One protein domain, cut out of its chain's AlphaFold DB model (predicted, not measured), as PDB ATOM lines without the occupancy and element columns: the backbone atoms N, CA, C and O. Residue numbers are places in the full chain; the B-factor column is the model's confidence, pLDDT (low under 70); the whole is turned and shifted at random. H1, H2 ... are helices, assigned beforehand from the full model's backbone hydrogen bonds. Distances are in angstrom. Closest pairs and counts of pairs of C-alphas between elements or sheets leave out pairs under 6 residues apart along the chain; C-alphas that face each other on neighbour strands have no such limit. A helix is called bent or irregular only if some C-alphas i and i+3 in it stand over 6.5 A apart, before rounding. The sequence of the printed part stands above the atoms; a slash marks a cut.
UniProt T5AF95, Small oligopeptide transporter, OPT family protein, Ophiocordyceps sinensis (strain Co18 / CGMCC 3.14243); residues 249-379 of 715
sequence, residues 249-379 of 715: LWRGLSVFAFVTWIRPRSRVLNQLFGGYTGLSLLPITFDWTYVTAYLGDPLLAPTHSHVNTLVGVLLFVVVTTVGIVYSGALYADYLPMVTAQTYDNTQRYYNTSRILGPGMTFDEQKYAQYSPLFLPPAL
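What this domain is: This is residues 249 to 379 of the 715 residues of the protein "Small oligopeptide transporter, OPT family protein" of Ophiocordyceps sinensis (strain Co18 / CGMCC 3.14243) (UniProt T5AF95). One long helix, H4, runs along one side of a loose body of short helices and loops, and its first part, residues 303 to 305 and 307 to 313, sticks out free. A pair of short helices, H1 and H2, lies toward one end of the domain; H6 and H7 make a small head at the other end, joined to the rest by residues 335 to 351 and 371 to 379, while H5 makes a corner with the last turns of H4. The printed part has 131 residues with seven named helices, H1 to H7 in order along the chain, and no named strand. The class is all helix, though under half of the residues, 59 of 131, are in named elements. The whole is loose, with a radius of gyration of the C-alphas of 18.7 A, and spans 51 by 37 by 34 A.

How they stand to each other: H4, residues 303 to 327, touches H5, residues 329 to 334, only at the corner by their link, with residues 324 to 326 alone; the closest C-alphas are those of Val 325 and Ala 332, 5.2 A apart. Their lines stand at a steep tilt of 67 degrees, only just short of about perpendicular, and run the same way. H2, residues 267 to 273, and H4 are near each other, with 5 pairs of C-alphas within 10 A. H1, residues 258 to 262, touches H2, the closest C-alphas being those of Thr 260 and Asn 270, 6.0 A apart. H3, residues 288 to 292, touches no helix. H6, residues 352 to 355, touches H7, residues 364 to 370, with the C-alphas of Ile 355 and Tyr 367 closest at 5.0 A; both are apart from H4. In H2, H3 and H7 every O i to N i+4 pair is within hydrogen-bond range; in H4 it is 18 of 21, in H1 0 of 1 and in H5 0 of 2, where 2 of 2 and 2 of 3 O i to N i+3 pairs are within range, and H6 is too short for an O i to N i+4 pair.

Where its parts are: H4 runs 34.7 A from C-alpha 303 at (-43.326, -42.035, -12.432) to C-alpha 327 at (-44.475, -45.891, -46.885); it is neither bent nor irregular, but only just: C-alphas 316 and 319 are 6.4 A apart. H5, 10.4 A long, is irregular, with C-alphas 330 and 333 8.5 A apart. H2 is 10.1 A, H1 7.2 A, H3 6.0 A and H6 5.7 A long. H1 begins with C-alpha 258 at (-23.661, -37.241, -32.310), and H7, 10.0 A long, ends with C-alpha 370 at (-54.206, -22.097, -55.789).

The domain as a whole: The two C-alphas farthest apart are those of Ile 262 and Pro 358, 53.4 A. The printed part has no cut. The links from H2 to H3, 14 residues, and from H5 to H6, 17 residues, are long. The mean pLDDT of the printed part is 87.2, and one residue, Leu 295, is under 70.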
ATOM      1  N   LEU A 249     -21.383 -21.693 -23.925       89.62
ATOM      2  CA  LEU A 249     -20.024 -22.186 -24.178       89.62
ATOM      3  C   LEU A 249     -19.989 -23.296 -25.237       89.62
ATOM      4  O   LEU A 249     -19.107 -23.299 -26.090       89.62
ATOM      5  N   TRP A 250     -20.943 -24.231 -25.205       90.38
ATOM      6  CA  TRP A 250     -21.060 -25.292 -26.203       90.38
ATOM      7  C   TRP A 250     -22.524 -25.655 -26.477       90.38
ATOM      8  O   TRP A 250     -23.088 -26.588 -25.903       90.38
ATOM      9  N   ARG A 251     -23.116 -24.963 -27.457       85.38
ATOM     10  CA  ARG A 251     -24.512 -25.169 -27.895       85.38
ATOM     11  C   ARG A 251     -24.821 -26.589 -28.383       85.38
ATOM     12  O   ARG A 251     -25.951 -27.049 -28.253       85.38
ATOM     13  N   GLY A 252     -23.819 -27.317 -28.878       84.38
ATOM     14  CA  GLY A 252     -23.951 -28.724 -29.279       84.38
ATOM     15  C   GLY A 252     -24.299 -29.685 -28.132       84.38
ATOM     16  O   GLY A 252     -24.804 -30.771 -28.394       84.38
ATOM     17  N   LEU A 253     -24.092 -29.291 -26.869       87.81
ATOM     18  CA  LEU A 253     -24.538 -30.066 -25.703       87.81
ATOM     19  C   LEU A 253     -26.052 -29.962 -25.459       87.81
ATOM     20  O   LEU A 253     -26.626 -30.838 -24.810       87.81
ATOM     21  N   SER A 254     -26.706 -28.925 -25.989       85.50
ATOM     22  CA  SER A 254     -28.157 -28.750 -25.860       85.50
ATOM     23  C   SER A 254     -28.930 -29.765 -26.699       85.50
ATOM     24  O   SER A 254     -29.909 -30.338 -26.228       85.50
ATOM     25  N   VAL A 255     -28.453 -30.058 -27.910       85.56
ATOM     26  CA  VAL A 255     -29.001 -31.099 -28.790       85.56
ATOM     27  C   VAL A 255     -27.854 -31.999 -29.241       85.56
ATOM     28  O   VAL A 255     -27.233 -31.774 -30.281       85.56
ATOM     29  N   PHE A 256     -27.550 -33.021 -28.438       88.38
ATOM     30  CA  PHE A 256     -26.375 -33.866 -28.642       88.38
ATOM     31  C   PHE A 256     -26.649 -34.992 -29.653       88.38
ATOM     32  O   PHE A 256     -26.712 -36.177 -29.325       88.38
ATOM     33  N   ALA A 257     -26.813 -34.617 -30.921       87.62
ATOM     34  CA  ALA A 257     -27.125 -35.531 -32.020       87.62
ATOM     35  C   ALA A 257     -25.864 -36.159 -32.652       87.62
ATOM     36  O   ALA A 257     -25.688 -36.115 -33.870       87.62
ATOM     37  N   PHE A 258     -24.978 -36.760 -31.849       88.50
ATOM     38  CA  PHE A 258     -23.661 -37.241 -32.310       88.50
ATOM     39  C   PHE A 258     -23.721 -38.246 -33.477       88.50
ATOM     40  O   PHE A 258     -22.811 -38.303 -34.301       88.50
ATOM     41  N   VAL A 259     -24.808 -39.021 -33.588       89.00
ATOM     42  CA  VAL A 259     -25.015 -39.976 -34.691       89.00
ATOM     43  C   VAL A 259     -25.019 -39.250 -36.040       89.00
ATOM     44  O   VAL A 259     -24.496 -39.780 -37.020       89.00
ATOM     45  N   THR A 260     -25.533 -38.013 -36.089       87.94
ATOM     46  CA  THR A 260     -25.538 -37.172 -37.302       87.94
ATOM     47  C   THR A 260     -24.148 -36.788 -37.785       87.94
ATOM     48  O   THR A 260     -23.950 -36.620 -38.986       87.94
ATOM     49  N   TRP A 261     -23.152 -36.772 -36.899       87.75
ATOM     50  CA  TRP A 261     -21.768 -36.449 -37.251       87.75
ATOM     51  C   TRP A 261     -21.054 -37.603 -37.955       87.75
ATOM     52  O   TRP A 261     -20.139 -37.365 -38.736       87.75
ATOM     53  N   ILE A 262     -21.495 -38.847 -37.734       90.44
ATOM     54  CA  ILE A 262     -20.913 -40.036 -38.381       90.44
ATOM     55  C   ILE A 262     -21.095 -39.956 -39.901       90.44
ATOM     56  O   ILE A 262     -20.201 -40.321 -40.663       90.44
ATOM     57  N   ARG A 263     -22.262 -39.482 -40.358       91.00
ATOM     58  CA  ARG A 263     -22.548 -39.291 -41.785       91.00
ATOM     59  C   ARG A 263     -23.492 -38.099 -42.010       91.00
ATOM     60  O   ARG A 263     -24.689 -38.312 -42.223       91.00
ATOM     61  N   PRO A 264     -22.967 -36.863 -42.053       85.62
ATOM     62  CA  PRO A 264     -23.781 -35.642 -42.047       85.62
ATOM     63  C   PRO A 264     -24.648 -35.466 -43.299       85.62
ATOM     64  O   PRO A 264     -25.734 -34.907 -43.227       85.62
ATOM     65  N   ARG A 265     -24.222 -36.001 -44.451       88.81
ATOM     66  CA  ARG A 265     -24.973 -35.901 -45.719       88.81
ATOM     67  C   ARG A 265     -26.075 -36.959 -45.889       88.81
ATOM     68  O   ARG A 265     -26.702 -37.030 -46.940       88.81
ATOM     69  N   SER A 266     -26.298 -37.833 -44.903       91.19
ATOM     70  CA  SER A 266     -27.308 -38.894 -45.011       91.19
ATOM     71  C   SER A 266     -28.697 -38.400 -44.597       91.19
ATOM     72  O   SER A 266     -28.949 -38.170 -43.413       91.19
ATOM     73  N   ARG A 267     -29.629 -38.313 -45.561       87.69
ATOM     74  CA  ARG A 267     -31.035 -37.920 -45.322       87.69
ATOM     75  C   ARG A 267     -31.713 -38.812 -44.281       87.69
ATOM     76  O   ARG A 267     -32.290 -38.299 -43.329       87.69
ATOM     77  N   VAL A 268     -31.592 -40.133 -44.432       89.81
ATOM     78  CA  VAL A 268     -32.199 -41.133 -43.532       89.81
ATOM     79  C   VAL A 268     -31.681 -40.974 -42.106       89.81
ATOM     80  O   VAL A 268     -32.437 -41.033 -41.139       89.81
ATOM     81  N   LEU A 269     -30.378 -40.736 -41.968       90.88
ATOM     82  CA  LEU A 269     -29.763 -40.609 -40.658       90.88
ATOM     83  C   LEU A 269     -30.222 -39.319 -39.964       90.88
ATOM     84  O   LEU A 269     -30.553 -39.362 -38.781       90.88
ATOM     85  N   ASN A 270     -30.316 -38.202 -40.696       89.44
ATOM     86  CA  ASN A 270     -30.863 -36.955 -40.157       89.44
ATOM     87  C   ASN A 270     -32.357 -37.080 -39.802       89.44
ATOM     88  O   ASN A 270     -32.786 -36.591 -38.763       89.44
ATOM     89  N   GLN A 271     -33.153 -37.781 -40.612       89.69
ATOM     90  CA  GLN A 271     -34.575 -38.021 -40.330       89.69
ATOM     91  C   GLN A 271     -34.792 -38.811 -39.029       89.69
ATOM     92  O   GLN A 271     -35.688 -38.491 -38.251       89.69
ATOM     93  N   LEU A 272     -33.962 -39.824 -38.761       90.94
ATOM     94  CA  LEU A 272     -34.111 -40.679 -37.579       90.94
ATOM     95  C   LEU A 272     -33.441 -40.098 -36.320       90.94
ATOM     96  O   LEU A 272     -34.023 -40.134 -35.239       90.94
ATOM     97  N   PHE A 273     -32.230 -39.552 -36.438       91.56
ATOM     98  CA  PHE A 273     -31.413 -39.137 -35.287       91.56
ATOM     99  C   PHE A 273     -31.162 -37.628 -35.198       91.56
ATOM    100  O   PHE A 273     -30.532 -37.180 -34.241       91.56
ATOM    101  N   GLY A 274     -31.632 -36.834 -36.161       87.81
ATOM    102  CA  GLY A 274     -31.550 -35.376 -36.100       87.81
ATOM    103  C   GLY A 274     -32.448 -34.806 -35.003       87.81
ATOM    104  O   GLY A 274     -33.547 -35.310 -34.775       87.81
ATOM    105  N   GLY A 275     -31.975 -33.755 -34.328       80.50
ATOM    106  CA  GLY A 275     -32.663 -33.166 -33.173       80.50
ATOM    107  C   GLY A 275     -33.632 -32.018 -33.475       80.50
ATOM    108  O   GLY A 275     -34.496 -31.740 -32.654       80.50
ATOM    109  N   TYR A 276     -33.519 -31.371 -34.643       78.12
ATOM    110  CA  TYR A 276     -34.408 -30.265 -35.047       78.12
ATOM    111  C   TYR A 276     -35.391 -30.670 -36.149       78.12
ATOM    112  O   TYR A 276     -36.575 -30.360 -36.077       78.12
ATOM    113  N   THR A 277     -34.902 -31.376 -37.169       81.38
ATOM    114  CA  THR A 277     -35.685 -31.777 -38.352       81.38
ATOM    115  C   THR A 277     -36.031 -33.270 -38.370       81.38
ATOM    116  O   THR A 277     -36.647 -33.749 -39.324       81.38
ATOM    117  N   GLY A 278     -35.580 -34.021 -37.361       85.81
ATOM    118  CA  GLY A 278     -35.721 -35.472 -37.253       85.81
ATOM    119  C   GLY A 278     -36.444 -35.900 -35.976       85.81
ATOM    120  O   GLY A 278     -36.863 -35.074 -35.171       85.81
ATOM    121  N   LEU A 279     -36.597 -37.213 -35.796       87.38
ATOM    122  CA  LEU A 279     -37.296 -37.801 -34.646       87.38
ATOM    123  C   LEU A 279     -36.479 -37.841 -33.353       87.38
ATOM    124  O   LEU A 279     -37.043 -38.139 -32.302       87.38
ATOM    125  N   SER A 280     -35.168 -37.596 -33.421       89.25
ATOM    126  CA  SER A 280     -34.267 -37.685 -32.273       89.25
ATOM    127  C   SER A 280     -34.403 -39.005 -31.489       89.25
ATOM    128  O   SER A 280     -34.593 -38.990 -30.273       89.25
ATOM    129  N   LEU A 281     -34.283 -40.162 -32.162       89.19
ATOM    130  CA  LEU A 281     -34.427 -41.494 -31.533       89.19
ATOM    131  C   LEU A 281     -33.513 -41.737 -30.317       89.19
ATOM    132  O   LEU A 281     -33.829 -42.561 -29.461       89.19
ATOM    133  N   LEU A 282     -32.384 -41.030 -30.242       88.25
ATOM    134  CA  LEU A 282     -31.514 -40.973 -29.068       88.25
ATOM    135  C   LEU A 282     -31.513 -39.532 -28.530       88.25
ATOM    136  O   LEU A 282     -30.609 -38.767 -28.868       88.25
ATOM    137  N   PRO A 283     -32.525 -39.137 -27.735       83.81
ATOM    138  CA  PRO A 283     -32.681 -37.763 -27.269       83.81
ATOM    139  C   PRO A 283     -31.736 -37.490 -26.093       83.81
ATOM    140  O   PRO A 283     -32.136 -37.517 -24.930       83.81
ATOM    141  N   ILE A 284     -30.457 -37.263 -26.394       88.56
ATOM    142  CA  ILE A 284     -29.451 -36.875 -25.402       88.56
ATOM    143  C   ILE A 284     -29.366 -35.350 -25.374       88.56
ATOM    144  O   ILE A 284     -29.063 -34.705 -26.379       88.56
ATOM    145  N   THR A 285     -29.614 -34.777 -24.202       88.44
ATOM    146  CA  THR A 285     -29.441 -33.350 -23.937       88.44
ATOM    147  C   THR A 285     -28.785 -33.162 -22.577       88.44
ATOM    148  O   THR A 285     -29.070 -33.894 -21.628       88.44
ATOM    149  N   PHE A 286     -27.893 -32.181 -22.495       89.69
ATOM    150  CA  PHE A 286     -27.306 -31.702 -21.245       89.69
ATOM    151  C   PHE A 286     -27.883 -30.337 -20.846       89.69
ATOM    152  O   PHE A 286     -27.425 -29.724 -19.886       89.69
ATOM    153  N   ASP A 287     -28.890 -29.849 -21.571       87.06
ATOM    154  CA  ASP A 287     -29.575 -28.605 -21.255       87.06
ATOM    155  C   ASP A 287     -30.873 -28.889 -20.496       87.06
ATOM    156  O   ASP A 287     -31.832 -29.464 -21.022       87.06
ATOM    157  N   TRP A 288     -30.923 -28.434 -19.244       84.38
ATOM    158  CA  TRP A 288     -32.122 -28.534 -18.416       84.38
ATOM    159  C   TRP A 288     -33.322 -27.803 -19.034       84.38
ATOM    160  O   TRP A 288     -34.463 -28.213 -18.828       84.38
ATOM    161  N   THR A 289     -33.089 -26.765 -19.839       79.62
ATOM    162  CA  THR A 289     -34.132 -26.031 -20.568       79.62
ATOM    163  C   THR A 289     -34.844 -26.938 -21.569       79.62
ATOM    164  O   THR A 289     -36.071 -26.931 -21.630       79.62
ATOM    165  N   TYR A 290     -34.111 -27.795 -22.288       79.56
ATOM    166  CA  TYR A 290     -34.702 -28.782 -23.200       79.56
ATOM    167  C   TYR A 290     -35.459 -29.882 -22.450       79.56
ATOM    168  O   TYR A 290     -36.543 -30.280 -22.873       79.56
ATOM    169  N   VAL A 291     -34.936 -30.337 -21.305       82.31
ATOM    170  CA  VAL A 291     -35.609 -31.335 -20.451       82.31
ATOM    171  C   VAL A 291     -36.932 -30.795 -19.892       82.31
ATOM    172  O   VAL A 291     -37.927 -31.517 -19.810       82.31
ATOM    173  N   THR A 292     -36.958 -29.517 -19.515       78.69
ATOM    174  CA  THR A 292     -38.126 -28.857 -18.911       78.69
ATOM    175  C   THR A 292     -39.109 -28.278 -19.928       78.69
ATOM    176  O   THR A 292     -40.255 -28.026 -19.564       78.69
ATOM    177  N   ALA A 293     -38.730 -28.124 -21.201       72.25
ATOM    178  CA  ALA A 293     -39.535 -27.435 -22.213       72.25
ATOM    179  C   ALA A 293     -40.965 -27.985 -22.381       72.25
ATOM    180  O   ALA A 293     -41.895 -27.207 -22.580       72.25
ATOM    181  N   TYR A 294     -41.158 -29.309 -22.288       71.69
ATOM    182  CA  TYR A 294     -42.476 -29.929 -22.486       71.69
ATOM    183  C   TYR A 294     -43.319 -30.003 -21.203       71.69
ATOM    184  O   TYR A 294     -44.461 -29.548 -21.179       71.69
ATOM    185  N   LEU A 295     -42.776 -30.576 -20.120       68.44
ATOM    186  CA  LEU A 295     -43.523 -30.802 -18.868       68.44
ATOM    187  C   LEU A 295     -43.415 -29.645 -17.860       68.44
ATOM    188  O   LEU A 295     -44.083 -29.670 -16.825       68.44
ATOM    189  N   GLY A 296     -42.586 -28.636 -18.135       73.06
ATOM    190  CA  GLY A 296     -42.236 -27.575 -17.196       73.06
ATOM    191  C   GLY A 296     -41.367 -28.110 -16.061       73.06
ATOM    192  O   GLY A 296     -40.151 -27.991 -16.096       73.06
ATOM    193  N   ASP A 297     -41.984 -28.738 -15.061       73.81
ATOM    194  CA  ASP A 297     -41.272 -29.393 -13.959       73.81
ATOM    195  C   ASP A 297     -41.519 -30.913 -13.997       73.81
ATOM    196  O   ASP A 297     -42.481 -31.412 -13.395       73.81
ATOM    197  N   PRO A 298     -40.682 -31.672 -14.730       76.38
ATOM    198  CA  PRO A 298     -40.844 -33.115 -14.847       76.38
ATOM    199  C   PRO A 298     -40.600 -33.845 -13.518       76.38
ATOM    200  O   PRO A 298     -41.063 -34.974 -13.368       76.38
ATOM    201  N   LEU A 299     -39.935 -33.223 -12.535       82.12
ATOM    202  CA  LEU A 299     -39.650 -33.852 -11.239       82.12
ATOM    203  C   LEU A 299     -40.910 -34.014 -10.381       82.12
ATOM    204  O   LEU A 299     -40.959 -34.884  -9.515       82.12
ATOM    205  N   LEU A 300     -41.935 -33.195 -10.631       79.31
ATOM    206  CA  LEU A 300     -43.213 -33.247  -9.917       79.31
ATOM    207  C   LEU A 300     -44.218 -34.211 -10.553       79.31
ATOM    208  O   LEU A 300     -45.244 -34.517  -9.944       79.31
ATOM    209  N   ALA A 301     -43.975 -34.653 -11.787       80.62
ATOM    210  CA  ALA A 301     -44.857 -35.601 -12.448       80.62
ATOM    211  C   ALA A 301     -44.614 -37.028 -11.904       80.62
ATOM    212  O   ALA A 301     -43.462 -37.455 -11.795       80.62
ATOM    213  N   PRO A 302     -45.672 -37.791 -11.570       83.00
ATOM    214  CA  PRO A 302     -45.523 -39.156 -11.073       83.00
ATOM    215  C   PRO A 302     -44.832 -40.092 -12.076       83.00
ATOM    216  O   PRO A 302     -45.075 -40.016 -13.282       83.00
ATOM    217  N   THR A 303     -44.069 -41.075 -11.587       86.12
ATOM    218  CA  THR A 303     -43.326 -42.035 -12.432       86.12
ATOM    219  C   THR A 303     -44.210 -42.768 -13.442       86.12
ATOM    220  O   THR A 303     -43.815 -42.956 -14.590       86.12
ATOM    221  N   HIS A 304     -45.433 -43.148 -13.056       84.31
ATOM    222  CA  HIS A 304     -46.356 -43.821 -13.974       84.31
ATOM    223  C   HIS A 304     -46.736 -42.929 -15.171       84.31
ATOM    224  O   HIS A 304     -46.906 -43.432 -16.280       84.31
ATOM    225  N   SER A 305     -46.839 -41.609 -14.968       84.25
ATOM    226  CA  SER A 305     -47.156 -40.646 -16.028       84.25
ATOM    227  C   SER A 305     -45.991 -40.516 -17.013       84.25
ATOM    228  O   SER A 305     -46.223 -40.475 -18.222       84.25
ATOM    229  N   HIS A 306     -44.747 -40.555 -16.523       85.88
ATOM    230  CA  HIS A 306     -43.542 -40.580 -17.366       85.88
ATOM    231  C   HIS A 306     -43.467 -41.832 -18.231       85.88
ATOM    232  O   HIS A 306     -43.318 -41.731 -19.447       85.88
ATOM    233  N   VAL A 307     -43.629 -43.013 -17.626       89.81
ATOM    234  CA  VAL A 307     -43.573 -44.290 -18.355       89.81
ATOM    235  C   VAL A 307     -44.683 -44.366 -19.404       89.81
ATOM    236  O   VAL A 307     -44.419 -44.727 -20.548       89.81
ATOM    237  N   ASN A 308     -45.909 -43.966 -19.053       88.88
ATOM    238  CA  ASN A 308     -47.023 -43.940 -19.999       88.88
ATOM    239  C   ASN A 308     -46.770 -42.973 -21.169       88.88
ATOM    240  O   ASN A 308     -47.007 -43.323 -22.323       88.88
ATOM    241  N   THR A 309     -46.241 -41.777 -20.887       87.44
ATOM    242  CA  THR A 309     -45.890 -40.794 -21.927       87.44
ATOM    243  C   THR A 309     -44.791 -41.328 -22.842       87.44
ATOM    244  O   THR A 309     -44.906 -41.203 -24.057       87.44
ATOM    245  N   LEU A 310     -43.767 -41.991 -22.291       89.19
ATOM    246  CA  LEU A 310     -42.687 -42.601 -23.069       89.19
ATOM    247  C   LEU A 310     -43.205 -43.695 -24.013       89.19
ATOM    248  O   LEU A 310     -42.855 -43.709 -25.193       89.19
ATOM    249  N   VAL A 311     -44.075 -44.580 -23.516       92.19
ATOM    250  CA  VAL A 311     -44.736 -45.603 -24.342       92.19
ATOM    251  C   VAL A 311     -45.577 -44.946 -25.439       92.19
ATOM    252  O   VAL A 311     -45.517 -45.367 -26.593       92.19
ATOM    253  N   GLY A 312     -46.314 -43.884 -25.101       90.75
ATOM    254  CA  GLY A 312     -47.107 -43.118 -26.058       90.75
ATOM    255  C   GLY A 312     -46.259 -42.491 -27.167       90.75
ATOM    256  O   GLY A 312     -46.578 -42.656 -28.340       90.75
ATOM    257  N   VAL A 313     -45.149 -41.838 -26.821       89.69
ATOM    258  CA  VAL A 313     -44.215 -41.255 -27.796       89.69
ATOM    259  C   VAL A 313     -43.621 -42.338 -28.699       89.69
ATOM    260  O   VAL A 313     -43.606 -42.176 -29.917       89.69
ATOM    261  N   LEU A 314     -43.192 -43.473 -28.142       91.25
ATOM    262  CA  LEU A 314     -42.619 -44.564 -28.934       91.25
ATOM    263  C   LEU A 314     -43.638 -45.140 -29.935       91.25
ATOM    264  O   LEU A 314     -43.345 -45.259 -31.124       91.25
ATOM    265  N   LEU A 315     -44.835 -45.495 -29.466       92.12
ATOM    266  CA  LEU A 315     -45.830 -46.192 -30.283       92.12
ATOM    267  C   LEU A 315     -46.579 -45.259 -31.239       92.12
ATOM    268  O   LEU A 315     -46.766 -45.601 -32.404       92.12
ATOM    269  N   PHE A 316     -47.025 -44.100 -30.751       90.44
ATOM    270  CA  PHE A 316     -47.931 -43.218 -31.487       90.44
ATOM    271  C   PHE A 316     -47.245 -42.068 -32.213       90.44
ATOM    272  O   PHE A 316     -47.872 -41.487 -33.098       90.44
ATOM    273  N   VAL A 317     -45.995 -41.739 -31.875       89.75
ATOM    274  CA  VAL A 317     -45.225 -40.710 -32.588       89.75
ATOM    275  C   VAL A 317     -44.111 -41.356 -33.396       89.75
ATOM    276  O   VAL A 317     -44.092 -41.220 -34.613       89.75
ATOM    277  N   VAL A 318     -43.196 -42.093 -32.764       91.69
ATOM    278  CA  VAL A 318     -42.005 -42.619 -33.445       91.69
ATOM    279  C   VAL A 318     -42.372 -43.671 -34.493       91.69
ATOM    280  O   VAL A 318     -42.091 -43.474 -35.675       91.69
ATOM    281  N   VAL A 319     -43.019 -44.770 -34.091       93.12
ATOM    282  CA  VAL A 319     -43.318 -45.896 -34.998       93.12
ATOM    283  C   VAL A 319     -44.225 -45.469 -36.154       93.12
ATOM    284  O   VAL A 319     -43.958 -45.793 -37.308       93.12
ATOM    285  N   THR A 320     -45.273 -44.706 -35.867       92.62
ATOM    286  CA  THR A 320     -46.222 -44.184 -36.863       92.62
ATOM    287  C   THR A 320     -45.603 -43.138 -37.782       92.62
ATOM    288  O   THR A 320     -45.847 -43.215 -38.982       92.62
ATOM    289  N   THR A 321     -44.784 -42.196 -37.292       91.75
ATOM    290  CA  THR A 321     -44.137 -41.209 -38.184       91.75
ATOM    291  C   THR A 321     -43.161 -41.903 -39.130       91.75
ATOM    292  O   THR A 321     -43.178 -41.628 -40.326       91.75
ATOM    293  N   VAL A 322     -42.362 -42.854 -38.629       92.38
ATOM    294  CA  VAL A 322     -41.512 -43.713 -39.474       92.38
ATOM    295  C   VAL A 322     -42.377 -44.465 -40.490       92.38
ATOM    296  O   VAL A 322     -42.082 -44.439 -41.681       92.38
ATOM    297  N   GLY A 323     -43.479 -45.074 -40.049       92.06
ATOM    298  CA  GLY A 323     -44.407 -45.790 -40.923       92.06
ATOM    299  C   GLY A 323     -44.961 -44.925 -42.059       92.06
ATOM    300  O   GLY A 323     -44.948 -45.360 -43.205       92.06
ATOM    301  N   ILE A 324     -45.400 -43.695 -41.776       91.56
ATOM    302  CA  ILE A 324     -45.928 -42.768 -42.792       91.56
ATOM    303  C   ILE A 324     -44.825 -42.346 -43.764       91.56
ATOM    304  O   ILE A 324     -45.017 -42.428 -44.975       91.56
ATOM    305  N   VAL A 325     -43.662 -41.943 -43.244       91.44
ATOM    306  CA  VAL A 325     -42.563 -41.419 -44.067       91.44
ATOM    307  C   VAL A 325     -42.017 -42.470 -45.022       91.44
ATOM    308  O   VAL A 325     -41.884 -42.194 -46.206       91.44
ATOM    309  N   TYR A 326     -41.735 -43.680 -44.540       91.06
ATOM    310  CA  TYR A 326     -41.122 -44.717 -45.376       91.06
ATOM    311  C   TYR A 326     -42.131 -45.529 -46.202       91.06
ATOM    312  O   TYR A 326     -41.715 -46.323 -47.042       91.06
ATOM    313  N   SER A 327     -43.440 -45.339 -45.996       92.44
ATOM    314  CA  SER A 327     -44.475 -45.891 -46.885       92.44
ATOM    315  C   SER A 327     -44.887 -44.940 -48.014       92.44
ATOM    316  O   SER A 327     -45.669 -45.343 -48.871       92.44
ATOM    317  N   GLY A 328     -44.405 -43.691 -48.013       86.31
ATOM    318  CA  GLY A 328     -44.827 -42.655 -48.964       86.31
ATOM    319  C   GLY A 328     -46.257 -42.141 -48.731       86.31
ATOM    320  O   GLY A 328     -46.813 -41.422 -49.566       86.31
ATOM    321  N   ALA A 329     -46.887 -42.491 -47.604       87.19
ATOM    322  CA  ALA A 329     -48.228 -42.020 -47.267       87.19
ATOM    323  C   ALA A 329     -48.235 -40.502 -47.010       87.19
ATOM    324  O   ALA A 329     -47.244 -39.927 -46.567       87.19
ATOM    325  N   LEU A 330     -49.370 -39.839 -47.263       85.81
ATOM    326  CA  LEU A 330     -49.541 -38.387 -47.067       85.81
ATOM    327  C   LEU A 330     -48.523 -37.519 -47.832       85.81
ATOM    328  O   LEU A 330     -48.134 -36.461 -47.347       85.81
ATOM    329  N   TYR A 331     -48.093 -37.955 -49.021       88.19
ATOM    330  CA  TYR A 331     -47.110 -37.229 -49.837       88.19
ATOM    331  C   TYR A 331     -45.773 -36.997 -49.106       88.19
ATOM    332  O   TYR A 331     -45.050 -36.050 -49.413       88.19
ATOM    333  N   ALA A 332     -45.435 -37.865 -48.142       86.88
ATOM    334  CA  ALA A 332     -44.269 -37.707 -47.277       86.88
ATOM    335  C   ALA A 332     -42.930 -37.642 -48.030       86.88
ATOM    336  O   ALA A 332     -41.984 -37.047 -47.522       86.88
ATOM    337  N   ASP A 333     -42.846 -38.200 -49.241       86.38
ATOM    338  CA  ASP A 333     -41.635 -38.135 -50.068       86.38
ATOM    339  C   ASP A 333     -41.247 -36.693 -50.429       86.38
ATOM    340  O   ASP A 333     -40.053 -36.367 -50.494       86.38
ATOM    341  N   TYR A 334     -42.263 -35.838 -50.596       87.00
ATOM    342  CA  TYR A 334     -42.163 -34.440 -51.016       87.00
ATOM    343  C   TYR A 334     -42.196 -33.451 -49.844       87.00
ATOM    344  O   TYR A 334     -41.992 -32.261 -50.047       87.00
ATOM    345  N   LEU A 335     -42.459 -33.913 -48.618       88.88
ATOM    346  CA  LEU A 335     -42.610 -33.051 -47.444       88.88
ATOM    347  C   LEU A 335     -41.515 -33.318 -46.401       88.88
ATOM    348  O   LEU A 335     -41.036 -34.447 -46.261       88.88
ATOM    349  N   PRO A 336     -41.107 -32.306 -45.614       88.44
ATOM    350  CA  PRO A 336     -40.239 -32.535 -44.465       88.44
ATOM    351  C   PRO A 336     -40.911 -33.459 -43.442       88.44
ATOM    352  O   PRO A 336     -42.116 -33.392 -43.228       88.44
ATOM    353  N   MET A 337     -40.125 -34.303 -42.771       87.25
ATOM    354  CA  MET A 337     -40.648 -35.269 -41.798       87.25
ATOM    355  C   MET A 337     -41.250 -34.585 -40.563       87.25
ATOM    356  O   MET A 337     -42.368 -34.911 -40.159       87.25
ATOM    357  N   VAL A 338     -40.507 -33.638 -39.980       88.25
ATOM    358  CA  VAL A 338     -40.895 -32.873 -38.791       88.25
ATOM    359  C   VAL A 338     -40.757 -31.385 -39.093       88.25
ATOM    360  O   VAL A 338     -39.658 -30.894 -39.330       88.25
ATOM    361  N   THR A 339     -41.878 -30.671 -39.106       86.44
ATOM    362  CA  THR A 339     -41.935 -29.205 -39.177       86.44
ATOM    363  C   THR A 339     -43.317 -28.730 -38.728       86.44
ATOM    364  O   THR A 339     -44.296 -29.474 -38.824       86.44
ATOM    365  N   ALA A 340     -43.389 -27.503 -38.215       82.94
ATOM    366  CA  ALA A 340     -44.639 -26.854 -37.821       82.94
ATOM    367  C   ALA A 340     -45.319 -26.101 -38.981       82.94
ATOM    368  O   ALA A 340     -46.431 -25.606 -38.817       82.94
ATOM    369  N   GLN A 341     -44.651 -26.003 -40.134       86.88
ATOM    370  CA  GLN A 341     -45.127 -25.248 -41.290       86.88
ATOM    371  C   GLN A 341     -46.039 -26.084 -42.193       86.88
ATOM    372  O   GLN A 341     -45.938 -27.311 -42.248       86.88
ATOM    373  N   THR A 342     -46.913 -25.402 -42.929       89.69
ATOM    374  CA  THR A 342     -47.798 -26.002 -43.936       89.69
ATOM    375  C   THR A 342     -47.357 -25.632 -45.345       89.69
ATOM    376  O   THR A 342     -46.848 -24.530 -45.559       89.69
ATOM    377  N   TYR A 343     -47.597 -26.526 -46.304       91.12
ATOM    378  CA  TYR A 343     -47.070 -26.400 -47.663       91.12
ATOM    379  C   TYR A 343     -48.174 -26.395 -48.718       91.12
ATOM    380  O   TYR A 343     -49.265 -26.929 -48.498       91.12
ATOM    381  N   ASP A 344     -47.879 -25.791 -49.867       92.50
ATOM    382  CA  ASP A 344     -48.662 -25.952 -51.090       92.50
ATOM    383  C   ASP A 344     -48.178 -27.154 -51.925       92.50
ATOM    384  O   ASP A 344     -47.199 -27.828 -51.599       92.50
ATOM    385  N   ASN A 345     -48.881 -27.436 -53.021       91.00
ATOM    386  CA  ASN A 345     -48.557 -28.488 -53.991       91.00
ATOM    387  C   ASN A 345     -47.181 -28.337 -54.663       91.00
ATOM    388  O   ASN A 345     -46.759 -29.259 -55.357       91.00
ATOM    389  N   THR A 346     -46.491 -27.209 -54.481       90.19
ATOM    390  CA  THR A 346     -45.137 -26.953 -54.993       90.19
ATOM    391  C   THR A 346     -44.071 -26.995 -53.898       90.19
ATOM    392  O   THR A 346     -42.932 -26.605 -54.143       90.19
ATOM    393  N   GLN A 347     -44.425 -27.470 -52.696       88.50
ATOM    394  CA  GLN A 347     -43.548 -27.522 -51.519       88.50
ATOM    395  C   GLN A 347     -43.098 -26.131 -51.025       88.50
ATOM    396  O   GLN A 347     -42.166 -26.014 -50.228       88.50
ATOM    397  N   ARG A 348     -43.775 -25.056 -51.443       90.31
ATOM    398  CA  ARG A 348     -43.560 -23.717 -50.883       90.31
ATOM    399  C   ARG A 348     -44.439 -23.526 -49.655       90.31
ATOM    400  O   ARG A 348     -45.421 -24.246 -49.462       90.31
ATOM    401  N   TYR A 349     -44.080 -22.570 -48.800       89.12
ATOM    402  CA  TYR A 349     -44.912 -22.225 -47.650       89.12
ATOM    403  C   TYR A 349     -46.297 -21.770 -48.110       89.12
ATOM    404  O   TYR A 349     -46.428 -20.959 -49.028       89.12
ATOM    405  N   TYR A 350     -47.332 -22.312 -47.469       88.19
ATOM    406  CA  TYR A 350     -48.709 -22.066 -47.873       88.19
ATOM    407  C   TYR A 350     -49.103 -20.604 -47.638       88.19
ATOM    408  O   TYR A 350     -49.143 -20.141 -46.497       88.19
ATOM    409  N   ASN A 351     -49.441 -19.882 -48.708       86.12
ATOM    410  CA  ASN A 351     -49.850 -18.485 -48.604       86.12
ATOM    411  C   ASN A 351     -51.372 -18.364 -48.418       86.12
ATOM    412  O   ASN A 351     -52.150 -18.532 -49.359       86.12
ATOM    413  N   THR A 352     -51.797 -18.025 -47.201       84.75
ATOM    414  CA  THR A 352     -53.216 -17.900 -46.835       84.75
ATOM    415  C   THR A 352     -53.910 -16.707 -47.491       84.75
ATOM    416  O   THR A 352     -55.100 -16.795 -47.774       84.75
ATOM    417  N   SER A 353     -53.202 -15.619 -47.815       83.69
ATOM    418  CA  SER A 353     -53.810 -14.435 -48.454       83.69
ATOM    419  C   SER A 353     -54.425 -14.748 -49.823       83.69
ATOM    420  O   SER A 353     -55.429 -14.152 -50.213       83.69
ATOM    421  N   ARG A 354     -53.886 -15.753 -50.530       86.25
ATOM    422  CA  ARG A 354     -54.353 -16.166 -51.861       86.25
ATOM    423  C   ARG A 354     -55.744 -16.791 -51.853       86.25
ATOM    424  O   ARG A 354     -56.399 -16.773 -52.886       86.25
ATOM    425  N   ILE A 355     -56.202 -17.310 -50.714       87.69
ATOM    426  CA  ILE A 355     -57.498 -17.997 -50.574       87.69
ATOM    427  C   ILE A 355     -58.544 -17.162 -49.827       87.69
ATOM    428  O   ILE A 355     -59.650 -17.637 -49.561       87.69
ATOM    429  N   LEU A 356     -58.202 -15.922 -49.469       86.81
ATOM    430  CA  LEU A 356     -59.091 -15.009 -48.764       86.81
ATOM    431  C   LEU A 356     -59.745 -14.024 -49.748       86.81
ATOM    432  O   LEU A 356     -59.128 -13.492 -50.677       86.81
ATOM    433  N   GLY A 357     -61.049 -13.830 -49.576       83.94
ATOM    434  CA  GLY A 357     -61.875 -12.860 -50.285       83.94
ATOM    435  C   GLY A 357     -62.036 -11.542 -49.512       83.94
ATOM    436  O   GLY A 357     -61.397 -11.338 -48.476       83.94
ATOM    437  N   PRO A 358     -62.906 -10.634 -49.996       80.50
ATOM    438  CA  PRO A 358     -63.242  -9.398 -49.292       80.50
ATOM    439  C   PRO A 358     -63.721  -9.672 -47.859       80.50
ATOM    440  O   PRO A 358     -64.509 -10.585 -47.630       80.50
ATOM    441  N   GLY A 359     -63.247  -8.889 -46.887       76.00
ATOM    442  CA  GLY A 359     -63.595  -9.091 -45.474       76.00
ATOM    443  C   GLY A 359     -62.927 -10.310 -44.826       76.00
ATOM    444  O   GLY A 359     -63.412 -10.788 -43.806       76.00
ATOM    445  N   MET A 360     -61.829 -10.820 -45.400       83.06
ATOM    446  CA  MET A 360     -61.078 -11.976 -44.888       83.06
ATOM    447  C   MET A 360     -61.932 -13.242 -44.757       83.06
ATOM    448  O   MET A 360     -61.719 -14.051 -43.858       83.06
ATOM    449  N   THR A 361     -62.922 -13.419 -45.631       85.88
ATOM    450  CA  THR A 361     -63.709 -14.655 -45.715       85.88
ATOM    451  C   THR A 361     -63.033 -15.656 -46.640       85.88
ATOM    452  O   THR A 361     -62.377 -15.268 -47.603       85.88
ATOM    453  N   PHE A 362     -63.207 -16.947 -46.384       87.62
ATOM    454  CA  PHE A 362     -62.668 -17.989 -47.259       87.62
ATOM    455  C   PHE A 362     -63.368 -17.989 -48.627       87.62
ATOM    456  O   PHE A 362     -64.597 -17.942 -48.687       87.62
ATOM    457  N   ASP A 363     -62.583 -18.079 -49.701       88.94
ATOM    458  CA  ASP A 363     -63.063 -18.187 -51.079       88.94
ATOM    459  C   ASP A 363     -62.693 -19.561 -51.663       88.94
ATOM    460  O   ASP A 363     -61.525 -19.874 -51.908       88.94
ATOM    461  N   GLU A 364     -63.714 -20.389 -51.889       89.56
ATOM    462  CA  GLU A 364     -63.554 -21.759 -52.383       89.56
ATOM    463  C   GLU A 364     -62.989 -21.812 -53.812       89.56
ATOM    464  O   GLU A 364     -62.216 -22.715 -54.135       89.56
ATOM    465  N   GLN A 365     -63.308 -20.830 -54.664       91.19
ATOM    466  CA  GLN A 365     -62.808 -20.800 -56.041       91.19
ATOM    467  C   GLN A 365     -61.315 -20.487 -56.065       91.19
ATOM    468  O   GLN A 365     -60.554 -21.162 -56.762       91.19
ATOM    469  N   LYS A 366     -60.879 -19.511 -55.261       89.75
ATOM    470  CA  LYS A 366     -59.452 -19.195 -55.119       89.75
ATOM    471  C   LYS A 366     -58.666 -20.359 -54.524       89.75
ATOM    472  O   LYS A 366     -57.559 -20.641 -54.977       89.75
ATOM    473  N   TYR A 367     -59.239 -21.063 -53.549       91.12
ATOM    474  CA  TYR A 367     -58.639 -22.270 -52.981       91.12
ATOM    475  C   TYR A 367     -58.432 -23.364 -54.034       91.12
ATOM    476  O   TYR A 367     -57.330 -23.899 -54.150       91.12
ATOM    477  N   ALA A 368     -59.463 -23.645 -54.838       91.44
ATOM    478  CA  ALA A 368     -59.388 -24.640 -55.904       91.44
ATOM    479  C   ALA A 368     -58.365 -24.273 -56.997       91.44
ATOM    480  O   ALA A 368     -57.771 -25.167 -57.595       91.44
ATOM    481  N   GLN A 369     -58.147 -22.977 -57.250       93.12
ATOM    482  CA  GLN A 369     -57.163 -22.483 -58.222       93.12
ATOM    483  C   GLN A 369     -55.728 -22.453 -57.683       93.12
ATOM    484  O   GLN A 369     -54.795 -22.650 -58.458       93.12
ATOM    485  N   TYR A 370     -55.536 -22.179 -56.388       93.12
ATOM    486  CA  TYR A 370     -54.206 -22.097 -55.789       93.12
ATOM    487  C   TYR A 370     -53.653 -23.483 -55.459       93.12
ATOM    488  O   TYR A 370     -52.740 -23.957 -56.131       93.12
ATOM    489  N   SER A 371     -54.149 -24.107 -54.388       91.75
ATOM    490  CA  SER A 371     -53.604 -25.372 -53.905       91.75
ATOM    491  C   SER A 371     -54.379 -25.937 -52.713       91.75
ATOM    492  O   SER A 371     -54.741 -25.168 -51.807       91.75
ATOM    493  N   PRO A 372     -54.546 -27.271 -52.620       90.25
ATOM    494  CA  PRO A 372     -54.902 -27.899 -51.359       90.25
ATOM    495  C   PRO A 372     -53.775 -27.746 -50.325       90.25
ATOM    496  O   PRO A 372     -52.607 -27.572 -50.660       90.25
ATOM    497  N   LEU A 373     -54.139 -27.800 -49.043       89.88
ATOM    498  CA  LEU A 373     -53.194 -27.656 -47.936       89.88
ATOM    499  C   LEU A 373     -52.488 -28.990 -47.666       89.88
ATOM    500  O   LEU A 373     -53.150 -29.981 -47.354       89.88
ATOM    501  N   PHE A 374     -51.156 -29.002 -47.714       91.06
ATOM    502  CA  PHE A 374     -50.354 -30.183 -47.400       91.06
ATOM    503  C   PHE A 374     -49.770 -30.095 -45.991       91.06
ATOM    504  O   PHE A 374     -49.073 -29.141 -45.629       91.06
ATOM    505  N   LEU A 375     -50.062 -31.124 -45.193       91.38
ATOM    506  CA  LEU A 375     -49.560 -31.271 -43.833       91.38
ATOM    507  C   LEU A 375     -48.395 -32.272 -43.808       91.38
ATOM    508  O   LEU A 375     -48.574 -33.412 -44.237       91.38
ATOM    509  N   PRO A 376     -47.233 -31.887 -43.256       90.88
ATOM    510  CA  PRO A 376     -46.134 -32.801 -42.967       90.88
ATOM    511  C   PRO A 376     -46.568 -34.005 -42.115       90.88
ATOM    512  O   PRO A 376     -47.444 -33.849 -41.257       90.88
ATOM    513  N   PRO A 377     -45.915 -35.175 -42.248       90.31
ATOM    514  CA  PRO A 377     -46.274 -36.395 -41.520       90.31
ATOM    515  C   PRO A 377     -46.417 -36.214 -40.002       90.31
ATOM    516  O   PRO A 377     -47.449 -36.575 -39.433       90.31
ATOM    517  N   ALA A 378     -45.419 -35.614 -39.343       89.56
ATOM    518  CA  ALA A 378     -45.463 -35.401 -37.896       89.56
ATOM    519  C   ALA A 378     -46.548 -34.390 -37.481       89.56
ATOM    520  O   ALA A 378     -47.194 -34.570 -36.448       89.56
ATOM    521  N   LEU A 379     -46.794 -33.355 -38.294       89.75
ATOM    522  CA  LEU A 379     -47.834 -32.358 -38.021       89.75
ATOM    523  C   LEU A 379     -49.237 -32.967 -38.165       89.75
ATOM    524  O   LEU A 379     -50.092 -32.755 -37.306       89.75
TER     525      LEU A 379